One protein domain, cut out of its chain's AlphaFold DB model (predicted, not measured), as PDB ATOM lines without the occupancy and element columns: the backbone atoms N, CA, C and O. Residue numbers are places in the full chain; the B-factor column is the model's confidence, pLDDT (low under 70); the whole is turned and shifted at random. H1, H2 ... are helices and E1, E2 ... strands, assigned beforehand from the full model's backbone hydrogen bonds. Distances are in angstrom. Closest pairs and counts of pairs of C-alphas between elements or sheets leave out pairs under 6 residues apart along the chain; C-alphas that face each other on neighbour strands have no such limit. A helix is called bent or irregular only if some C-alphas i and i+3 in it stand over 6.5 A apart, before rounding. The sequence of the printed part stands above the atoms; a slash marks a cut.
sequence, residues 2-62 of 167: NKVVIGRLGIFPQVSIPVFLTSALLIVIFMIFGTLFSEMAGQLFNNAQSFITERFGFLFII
ATOM      1  N   ASN A   2     -50.119 -58.416 -25.207       53.22
ATOM      2  CA  ASN A   2     -49.249 -59.246 -26.047       53.22
ATOM      3  C   ASN A   2     -48.101 -59.775 -25.181       53.22
ATOM      4  O   ASN A   2     -47.422 -58.985 -24.524       53.22
ATOM      5  N   LYS A   3     -47.915 -61.099 -25.133       69.38
ATOM      6  CA  LYS A   3     -46.791 -61.709 -24.416       69.38
ATOM      7  C   LYS A   3     -45.496 -61.177 -25.027       69.38
ATOM      8  O   LYS A   3     -45.290 -61.303 -26.232       69.38
ATOM      9  N   VAL A   4     -44.653 -60.558 -24.205       73.06
ATOM     10  CA  VAL A   4     -43.316 -60.117 -24.612       73.06
ATOM     11  C   VAL A   4     -42.565 -61.341 -25.137       73.06
ATOM     12  O   VAL A   4     -42.516 -62.368 -24.460       73.06
ATOM     13  N   VAL A   5     -42.037 -61.264 -26.361       80.25
ATOM     14  CA  VAL A   5     -41.316 -62.379 -26.987       80.25
ATOM     15  C   VAL A   5     -39.969 -62.533 -26.287       80.25
ATOM     16  O   VAL A   5     -39.012 -61.819 -26.590       80.25
ATOM     17  N   ILE A   6     -39.922 -63.447 -25.322       85.38
ATOM     18  CA  ILE A   6     -38.710 -63.813 -24.593       85.38
ATOM     19  C   ILE A   6     -38.143 -65.076 -25.231       85.38
ATOM     20  O   ILE A   6     -38.851 -66.068 -25.400       85.38
ATOM     21  N   GLY A   7     -36.864 -65.040 -25.591       87.19
ATOM     22  CA  GLY A   7     -36.179 -66.177 -26.192       87.19
ATOM     23  C   GLY A   7     -34.666 -66.081 -26.067       87.19
ATOM     24  O   GLY A   7     -34.123 -65.096 -25.561       87.19
ATOM     25  N   ARG A   8     -33.983 -67.127 -26.532       86.25
ATOM     26  CA  ARG A   8     -32.524 -67.165 -26.620       86.25
ATOM     27  C   ARG A   8     -32.066 -66.418 -27.868       86.25
ATOM     28  O   ARG A   8     -32.552 -66.697 -28.961       86.25
ATOM     29  N   LEU A   9     -31.086 -65.532 -27.716       85.44
ATOM     30  CA  LEU A   9     -30.451 -64.823 -28.824       85.44
ATOM     31  C   LEU A   9     -28.933 -65.032 -28.751       85.44
ATOM     32  O   LEU A   9     -28.240 -64.407 -27.951       85.44
ATOM     33  N   GLY A  10     -28.410 -65.951 -29.566       85.06
ATOM     34  CA  GLY A  10     -26.989 -66.314 -29.552       85.06
ATOM     35  C   GLY A  10     -26.529 -66.840 -28.185       85.06
ATOM     36  O   GLY A  10     -27.021 -67.868 -27.701       85.06
ATOM     37  N   ILE A  11     -25.578 -66.128 -27.567       88.38
ATOM     38  CA  ILE A  11     -25.048 -66.437 -26.228       88.38
ATOM     39  C   ILE A  11     -25.952 -65.948 -25.088       88.38
ATOM     40  O   ILE A  11     -25.758 -66.370 -23.953       88.38
ATOM     41  N   PHE A  12     -26.943 -65.094 -25.368       87.06
ATOM     42  CA  PHE A  12     -27.840 -64.549 -24.351       87.06
ATOM     43  C   PHE A  12     -29.024 -65.504 -24.122       87.06
ATOM     44  O   PHE A  12     -29.821 -65.715 -25.043       87.06
ATOM     45  N   PRO A  13     -29.149 -66.112 -22.925       80.06
ATOM     46  CA  PRO A  13     -30.059 -67.235 -22.704       80.06
ATOM     47  C   PRO A  13     -31.538 -66.829 -22.626       80.06
ATOM     48  O   PRO A  13     -32.385 -67.572 -23.114       80.06
ATOM     49  N   GLN A  14     -31.855 -65.666 -22.048       87.56
ATOM     50  CA  GLN A  14     -33.223 -65.158 -21.912       87.56
ATOM     51  C   GLN A  14     -33.246 -63.642 -22.109       87.56
ATOM     52  O   GLN A  14     -32.845 -62.890 -21.224       87.56
ATOM     53  N   VAL A  15     -33.715 -63.188 -23.272       90.38
ATOM     54  CA  VAL A  15     -33.882 -61.758 -23.570       90.38
ATOM     55  C   VAL A  15     -35.230 -61.493 -24.224       90.38
ATOM     56  O   VAL A  15     -35.741 -62.320 -24.980       90.38
ATOM     57  N   SER A  16     -35.786 -60.308 -23.972       91.81
ATOM     58  CA  SER A  16     -36.856 -59.763 -24.809       91.81
ATOM     59  C   SER A  16     -36.252 -59.374 -26.155       91.81
ATOM     60  O   SER A  16     -35.555 -58.364 -26.258       91.81
ATOM     61  N   ILE A  17     -36.478 -60.200 -27.178       88.44
ATOM     62  CA  ILE A  17     -35.815 -60.069 -28.484       88.44
ATOM     63  C   ILE A  17     -36.064 -58.688 -29.114       88.44
ATOM     64  O   ILE A  17     -35.086 -58.068 -29.539       88.44
ATOM     65  N   PRO A  18     -37.305 -58.152 -29.138       90.44
ATOM     66  CA  PRO A  18     -37.549 -56.830 -29.708       90.44
ATOM     67  C   PRO A  18     -36.791 -55.725 -28.964       90.44
ATOM     68  O   PRO A  18     -36.141 -54.894 -29.588       90.44
ATOM     69  N   VAL A  19     -36.809 -55.748 -27.626       92.38
ATOM     70  CA  VAL A  19     -36.156 -54.719 -26.799       92.38
ATOM     71  C   VAL A  19     -34.640 -54.771 -26.963       92.38
ATOM     72  O   VAL A  19     -34.001 -53.733 -27.137       92.38
ATOM     73  N   PHE A  20     -34.066 -55.976 -26.944       92.50
ATOM     74  CA  PHE A  20     -32.628 -56.169 -27.080       92.50
ATOM     75  C   PHE A  20     -32.123 -55.687 -28.443       92.50
ATOM     76  O   PHE A  20     -31.193 -54.887 -28.499       92.50
ATOM     77  N   LEU A  21     -32.748 -56.136 -29.538       91.75
ATOM     78  CA  LEU A  21     -32.293 -55.802 -30.889       91.75
ATOM     79  C   LEU A  21     -32.437 -54.310 -31.189       91.75
ATOM     80  O   LEU A  21     -31.496 -53.712 -31.709       91.75
ATOM     81  N   THR A  22     -33.568 -53.695 -30.831       94.44
ATOM     82  CA  THR A  22     -33.764 -52.255 -31.038       94.44
ATOM     83  C   THR A  22     -32.745 -51.440 -30.244       94.44
ATOM     84  O   THR A  22     -32.127 -50.541 -30.806       94.44
ATOM     85  N   SER A  23     -32.507 -51.781 -28.975       95.50
ATOM     86  CA  SER A  23     -31.543 -51.054 -28.135       95.50
ATOM     87  C   SER A  23     -30.109 -51.214 -28.645       95.50
ATOM     88  O   SER A  23     -29.397 -50.223 -28.798       95.50
ATOM     89  N   ALA A  24     -29.691 -52.443 -28.964       94.88
ATOM     90  CA  ALA A  24     -28.349 -52.723 -29.467       94.88
ATOM     91  C   ALA A  24     -28.081 -52.021 -30.805       94.88
ATOM     92  O   ALA A  24     -27.029 -51.407 -30.977       94.88
ATOM     93  N   LEU A  25     -29.046 -52.064 -31.731       96.69
ATOM     94  CA  LEU A  25     -28.927 -51.401 -33.026       96.69
ATOM     95  C   LEU A  25     -28.794 -49.884 -32.863       96.69
ATOM     96  O   LEU A  25     -27.912 -49.288 -33.477       96.69
ATOM     97  N   LEU A  26     -29.623 -49.270 -32.011       97.31
ATOM     98  CA  LEU A  26     -29.529 -47.840 -31.725       97.31
ATOM     99  C   LEU A  26     -28.150 -47.481 -31.167       97.31
ATOM    100  O   LEU A  26     -27.498 -46.595 -31.710       97.31
ATOM    101  N   ILE A  27     -27.664 -48.201 -30.152       97.31
ATOM    102  CA  ILE A  27     -26.344 -47.947 -29.549       97.31
ATOM    103  C   ILE A  27     -25.232 -48.017 -30.603       97.31
ATOM    104  O   ILE A  27     -24.405 -47.108 -30.683       97.31
ATOM    105  N   VAL A  28     -25.224 -49.059 -31.440       97.69
ATOM    106  CA  VAL A  28     -24.213 -49.225 -32.496       97.69
ATOM    107  C   VAL A  28     -24.286 -48.091 -33.519       97.69
ATOM    108  O   VAL A  28     -23.247 -47.550 -33.890       97.69
ATOM    109  N   ILE A  29     -25.488 -47.683 -33.939       97.31
ATOM    110  CA  ILE A  29     -25.673 -46.555 -34.864       97.31
ATOM    111  C   ILE A  29     -25.124 -45.261 -34.256       97.31
ATOM    112  O   ILE A  29     -24.348 -44.572 -34.916       97.31
ATOM    113  N   PHE A  30     -25.471 -44.945 -33.005       96.31
ATOM    114  CA  PHE A  30     -24.975 -43.748 -32.318       96.31
ATOM    115  C   PHE A  30     -23.452 -43.760 -32.173       96.31
ATOM    116  O   PHE A  30     -22.807 -42.736 -32.396       96.31
ATOM    117  N   MET A  31     -22.868 -44.917 -31.856       97.31
ATOM    118  CA  MET A  31     -21.421 -45.076 -31.742       97.31
ATOM    119  C   MET A  31     -20.719 -44.858 -33.090       97.31
ATOM    120  O   MET A  31     -19.761 -44.090 -33.163       97.31
ATOM    121  N   ILE A  32     -21.202 -45.482 -34.171       97.38
ATOM    122  CA  ILE A  32     -20.631 -45.314 -35.518       97.38
ATOM    123  C   ILE A  32     -20.776 -43.860 -35.979       97.38
ATOM    124  O   ILE A  32     -19.817 -43.264 -36.462       97.38
ATOM    125  N   PHE A  33     -21.951 -43.262 -35.789       97.06
ATOM    126  CA  PHE A  33     -22.199 -41.871 -36.148       97.06
ATOM    127  C   PHE A  33     -21.282 -40.904 -35.385       97.06
ATOM    128  O   PHE A  33     -20.618 -40.075 -36.003       97.06
ATOM    129  N   GLY A  34     -21.190 -41.041 -34.059       95.88
ATOM    130  CA  GLY A  34     -20.372 -40.167 -33.217       95.88
ATOM    131  C   GLY A  34     -18.867 -40.297 -33.465       95.88
ATOM    132  O   GLY A  34     -18.133 -39.329 -33.290       95.88
ATOM    133  N   THR A  35     -18.403 -41.472 -33.896       96.44
ATOM    134  CA  THR A  35     -16.979 -41.722 -34.178       96.44
ATOM    135  C   THR A  35     -16.564 -41.285 -35.578       96.44
ATOM    136  O   THR A  35     -15.512 -40.667 -35.725       96.44
ATOM    137  N   LEU A  36     -17.374 -41.567 -36.603       97.75
ATOM    138  CA  LEU A  36     -17.040 -41.237 -37.993       97.75
ATOM    139  C   LEU A  36     -17.382 -39.791 -38.375       97.75
ATOM    140  O   LEU A  36     -16.722 -39.221 -39.238       97.75
ATOM    141  N   PHE A  37     -18.392 -39.192 -37.738       97.19
ATOM    142  CA  PHE A  37     -18.882 -37.842 -38.042       97.19
ATOM    143  C   PHE A  37     -18.861 -36.941 -36.799       97.19
ATOM    144  O   PHE A  37     -19.821 -36.222 -36.529       97.19
ATOM    145  N   SER A  38     -17.771 -36.988 -36.030       96.12
ATOM    146  CA  SER A  38     -17.658 -36.356 -34.707       96.12
ATOM    147  C   SER A  38     -17.992 -34.861 -34.682       96.12
ATOM    148  O   SER A  38     -18.693 -34.412 -33.777       96.12
ATOM    149  N   GLU A  39     -17.555 -34.089 -35.680       97.00
ATOM    150  CA  GLU A  39     -17.830 -32.648 -35.751       97.00
ATOM    151  C   GLU A  39     -19.320 -32.357 -35.975       97.00
ATOM    152  O   GLU A  39     -19.932 -31.598 -35.221       97.00
ATOM    153  N   MET A  40     -19.934 -33.020 -36.962       96.88
ATOM    154  CA  MET A  40     -21.367 -32.888 -37.239       96.88
ATOM    155  C   MET A  40     -22.210 -33.392 -36.062       96.88
ATOM    156  O   MET A  40     -23.197 -32.756 -35.693       96.88
ATOM    157  N   ALA A  41     -21.813 -34.507 -35.443       96.56
ATOM    158  CA  ALA A  41     -22.462 -35.037 -34.251       96.56
ATOM    159  C   ALA A  41     -22.394 -34.036 -33.090       96.56
ATOM    160  O   ALA A  41     -23.415 -33.762 -32.464       96.56
ATOM    161  N   GLY A  42     -21.228 -33.427 -32.848       96.62
ATOM    162  CA  GLY A  42     -21.052 -32.393 -31.828       96.62
ATOM    163  C   GLY A  42     -21.947 -31.176 -32.059       96.62
ATOM    164  O   GLY A  42     -22.622 -30.728 -31.134       96.62
ATOM    165  N   GLN A  43     -22.017 -30.667 -33.292       97.69
ATOM    166  CA  GLN A  43     -22.920 -29.562 -33.640       97.69
ATOM    167  C   GLN A  43     -24.390 -29.942 -33.419       97.69
ATOM    168  O   GLN A  43     -25.134 -29.193 -32.786       97.69
ATOM    169  N   LEU A  44     -24.805 -31.120 -33.891       97.44
ATOM    170  CA  LEU A  44     -26.176 -31.602 -33.742       97.44
ATOM    171  C   LEU A  44     -26.567 -31.758 -32.266       97.44
ATOM    172  O   LEU A  44     -27.632 -31.289 -31.868       97.44
ATOM    173  N   PHE A  45     -25.715 -32.388 -31.455       96.00
ATOM    174  CA  PHE A  45     -25.987 -32.621 -30.036       96.00
ATOM    175  C   PHE A  45     -26.002 -31.325 -29.229       96.00
ATOM    176  O   PHE A  45     -26.906 -31.150 -28.419       96.00
ATOM    177  N   ASN A  46     -25.085 -30.391 -29.494       97.69
ATOM    178  CA  ASN A  46     -25.104 -29.078 -28.845       97.69
ATOM    179  C   ASN A  46     -26.368 -28.293 -29.208       97.69
ATOM    180  O   ASN A  46     -27.033 -27.763 -28.323       97.69
ATOM    181  N   ASN A  47     -26.757 -28.272 -30.487       98.12
ATOM    182  CA  ASN A  47     -27.983 -27.599 -30.921       98.12
ATOM    183  C   ASN A  47     -29.228 -28.221 -30.276       98.12
ATOM    184  O   ASN A  47     -30.114 -27.498 -29.818       98.12
ATOM    185  N   ALA A  48     -29.291 -29.553 -30.204       97.75
ATOM    186  CA  ALA A  48     -30.381 -30.260 -29.542       97.75
ATOM    187  C   ALA A  48     -30.413 -29.976 -28.030       97.75
ATOM    188  O   ALA A  48     -31.478 -29.681 -27.489       97.75
ATOM    189  N   GLN A  49     -29.261 -30.016 -27.355       97.50
ATOM    190  CA  GLN A  49     -29.141 -29.703 -25.930       97.50
ATOM    191  C   GLN A  49     -29.586 -28.267 -25.638       97.50
ATOM    192  O   GLN A  49     -30.394 -28.064 -24.729       97.50
ATOM    193  N   SER A  50     -29.110 -27.283 -26.406       97.88
ATOM    194  CA  SER A  50     -29.509 -25.880 -26.251       97.88
ATOM    195  C   SER A  50     -31.004 -25.706 -26.484       97.88
ATOM    196  O   SER A  50     -31.684 -25.132 -25.639       97.88
ATOM    197  N   PHE A  51     -31.554 -26.296 -27.551       97.88
ATOM    198  CA  PHE A  51     -32.993 -26.254 -27.822       97.88
ATOM    199  C   PHE A  51     -33.819 -26.820 -26.659       97.88
ATOM    200  O   PHE A  51     -34.792 -26.198 -26.232       97.88
ATOM    201  N   ILE A  52     -33.431 -27.983 -26.123       97.88
ATOM    202  CA  ILE A  52     -34.134 -28.611 -24.998       97.88
ATOM    203  C   ILE A  52     -34.036 -27.738 -23.746       97.88
ATOM    204  O   ILE A  52     -35.042 -27.515 -23.074       97.88
ATOM    205  N   THR A  53     -32.848 -27.214 -23.450       96.44
ATOM    206  CA  THR A  53     -32.600 -26.401 -22.251       96.44
ATOM    207  C   THR A  53     -33.371 -25.083 -22.307       96.44
ATOM    208  O   THR A  53     -34.049 -24.727 -21.345       96.44
ATOM    209  N   GLU A  54     -33.349 -24.391 -23.446       96.81
ATOM    210  CA  GLU A  54     -34.034 -23.108 -23.634       96.81
ATOM    211  C   GLU A  54     -35.560 -23.250 -23.644       96.81
ATOM    212  O   GLU A  54     -36.266 -22.415 -23.080       96.81
ATOM    213  N   ARG A  55     -36.095 -24.293 -24.291       97.19
ATOM    214  CA  ARG A  55     -37.550 -24.464 -24.454       97.19
ATOM    215  C   ARG A  55     -38.204 -25.205 -23.300       97.19
ATOM    216  O   ARG A  55     -39.336 -24.885 -22.951       97.19
ATOM    217  N   PHE A  56     -37.522 -26.191 -22.728       97.19
ATOM    218  CA  PHE A  56     -38.097 -27.114 -21.750       97.19
ATOM    219  C   PHE A  56     -37.388 -27.089 -20.392       97.19
ATOM    220  O   PHE A  56     -37.834 -27.791 -19.489       97.19
ATOM    221  N   GLY A  57     -36.350 -26.267 -20.188       96.25
ATOM    222  CA  GLY A  57     -35.621 -26.179 -18.914       96.25
ATOM    223  C   GLY A  57     -36.529 -25.954 -17.699       96.25
ATOM    224  O   GLY A  57     -36.367 -26.601 -16.666       96.25
ATOM    225  N   PHE A  58     -37.565 -25.123 -17.844       97.06
ATOM    226  CA  PHE A  58     -38.540 -24.888 -16.776       97.06
ATOM    227  C   PHE A  58     -39.326 -26.153 -16.384       97.06
ATOM    228  O   PHE A  58     -39.645 -26.330 -15.209       97.06
ATOM    229  N   LEU A  59     -39.607 -27.061 -17.332       97.56
ATOM    230  CA  LEU A  59     -40.284 -28.327 -17.039       97.56
ATOM    231  C   LEU A  59     -39.408 -29.235 -16.179       97.56
ATOM    232  O   LEU A  59     -39.934 -29.876 -15.276       97.56
ATOM    233  N   PHE A  60     -38.091 -29.263 -16.408       95.81
ATOM    234  CA  PHE A  60     -37.165 -30.024 -15.563       95.81
ATOM    235  C   PHE A  60     -37.153 -29.492 -14.127       95.81
ATOM    236  O   PHE A  60     -37.216 -30.278 -13.184       95.81
ATOM    237  N   ILE A  61     -37.154 -28.166 -13.949       96.06
ATOM    238  CA  ILE A  61     -37.210 -27.536 -12.621       96.06
ATOM    239  C   ILE A  61     -38.520 -27.896 -11.911       96.06
ATOM    240  O   ILE A  61     -38.499 -28.297 -10.745       96.06
ATOM    241  N   ILE A  62     -39.657 -27.784 -12.602       98.00
ATOM    242  CA  ILE A  62     -40.963 -28.154 -12.041       98.00
ATOM    243  C   ILE A  62     -40.979 -29.641 -11.683       98.00
ATOM    244  O   ILE A  62     -41.352 -29.981 -10.566       98.00
TER     245      ILE A  62
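AT A GLANCE: This is residues 2 to 62 of the 167 residues of the protein "Glycine betaine transporter BetP" of Moraxella lacunata (UniProt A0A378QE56). Two long helices, H1 and H2, meet near their ends as a V, and a small hairpin of two strands, E1 and E2, sits at the far end of H1. The middle of the V is empty: H1 and H2 come together only at their corner, and residues 46 to 62 of H2 stand free, with a kink near residue 56. The printed part has 61 residues, with the named elements in the order E1, E2, H1, H2; the sheet, in the order E1 - E2, is antiparallel, and the class is mostly helix. The whole is extended, with a radius of gyration of the C-alphas of 17.5 A, and flat, with spans of 44 by 36 by 15 A.

HOW THE PARTS SIT: Begin at the sheet, where E1, residues 6 to 9, and E2, residues 12 to 16, form a hairpin and are antiparallel, with 138 degrees between their directions. Look there for N 7 and O 15, within hydrogen-bond range at 3.0 A, and for N 12 and O 9, also at 3.0 A. From E2 go straight on into H1, residues 17 to 36; the closest C-alphas of E1 and H1 are those of Ile 6 and Ile 17, 6.1 A apart. At the other end of H1, one residue leads to H2, residues 38 to 62. H1 and H2 only just touch, with 3 pairs of C-alphas within 8 A, and they touch only at the corner by their link. H1 touches H2 with residues 33 to 34 alone, and H2 touches H1 with residues 41 to 42 alone; the closest C-alphas of the two helices are those of Gly 34 and Ala 41, 5.6 A apart. The two helices run opposite ways at a steep tilt of 58 degrees, where the line of H2 is a rough one. H2 is apart from both E1 and E2. Every O i to N i+4 pair is within hydrogen-bond range in H1, and 19 of 21 are in H2.

IN THESE COORDINATES: Find C-alpha 6 at (-38.710, -63.813, -24.593), where E1 begins; it is 9.3 A long, and E2 is 10.2 A. H1 starts at C-alpha 17, (-35.815, -60.069, -28.484), and runs 28.2 A. H2 measures 33.5 A and ends at C-alpha 62, (-40.963, -28.154, -12.041). H2 is irregular: C-alphas 55 and 58 are 7.8 A apart, and near residue 56 you will find its kink of 60 degrees.

THE WHOLE: The two C-alphas farthest apart are those of Gly 10 and Phe 58, at 44.9 A. The printed part has no cut, and the links E1 to E2, E2 to H1 and H1 to H2 are tight. The mean pLDDT of the printed part is 92.8; look to residues 2 to 3 for the model's low confidence, under 70.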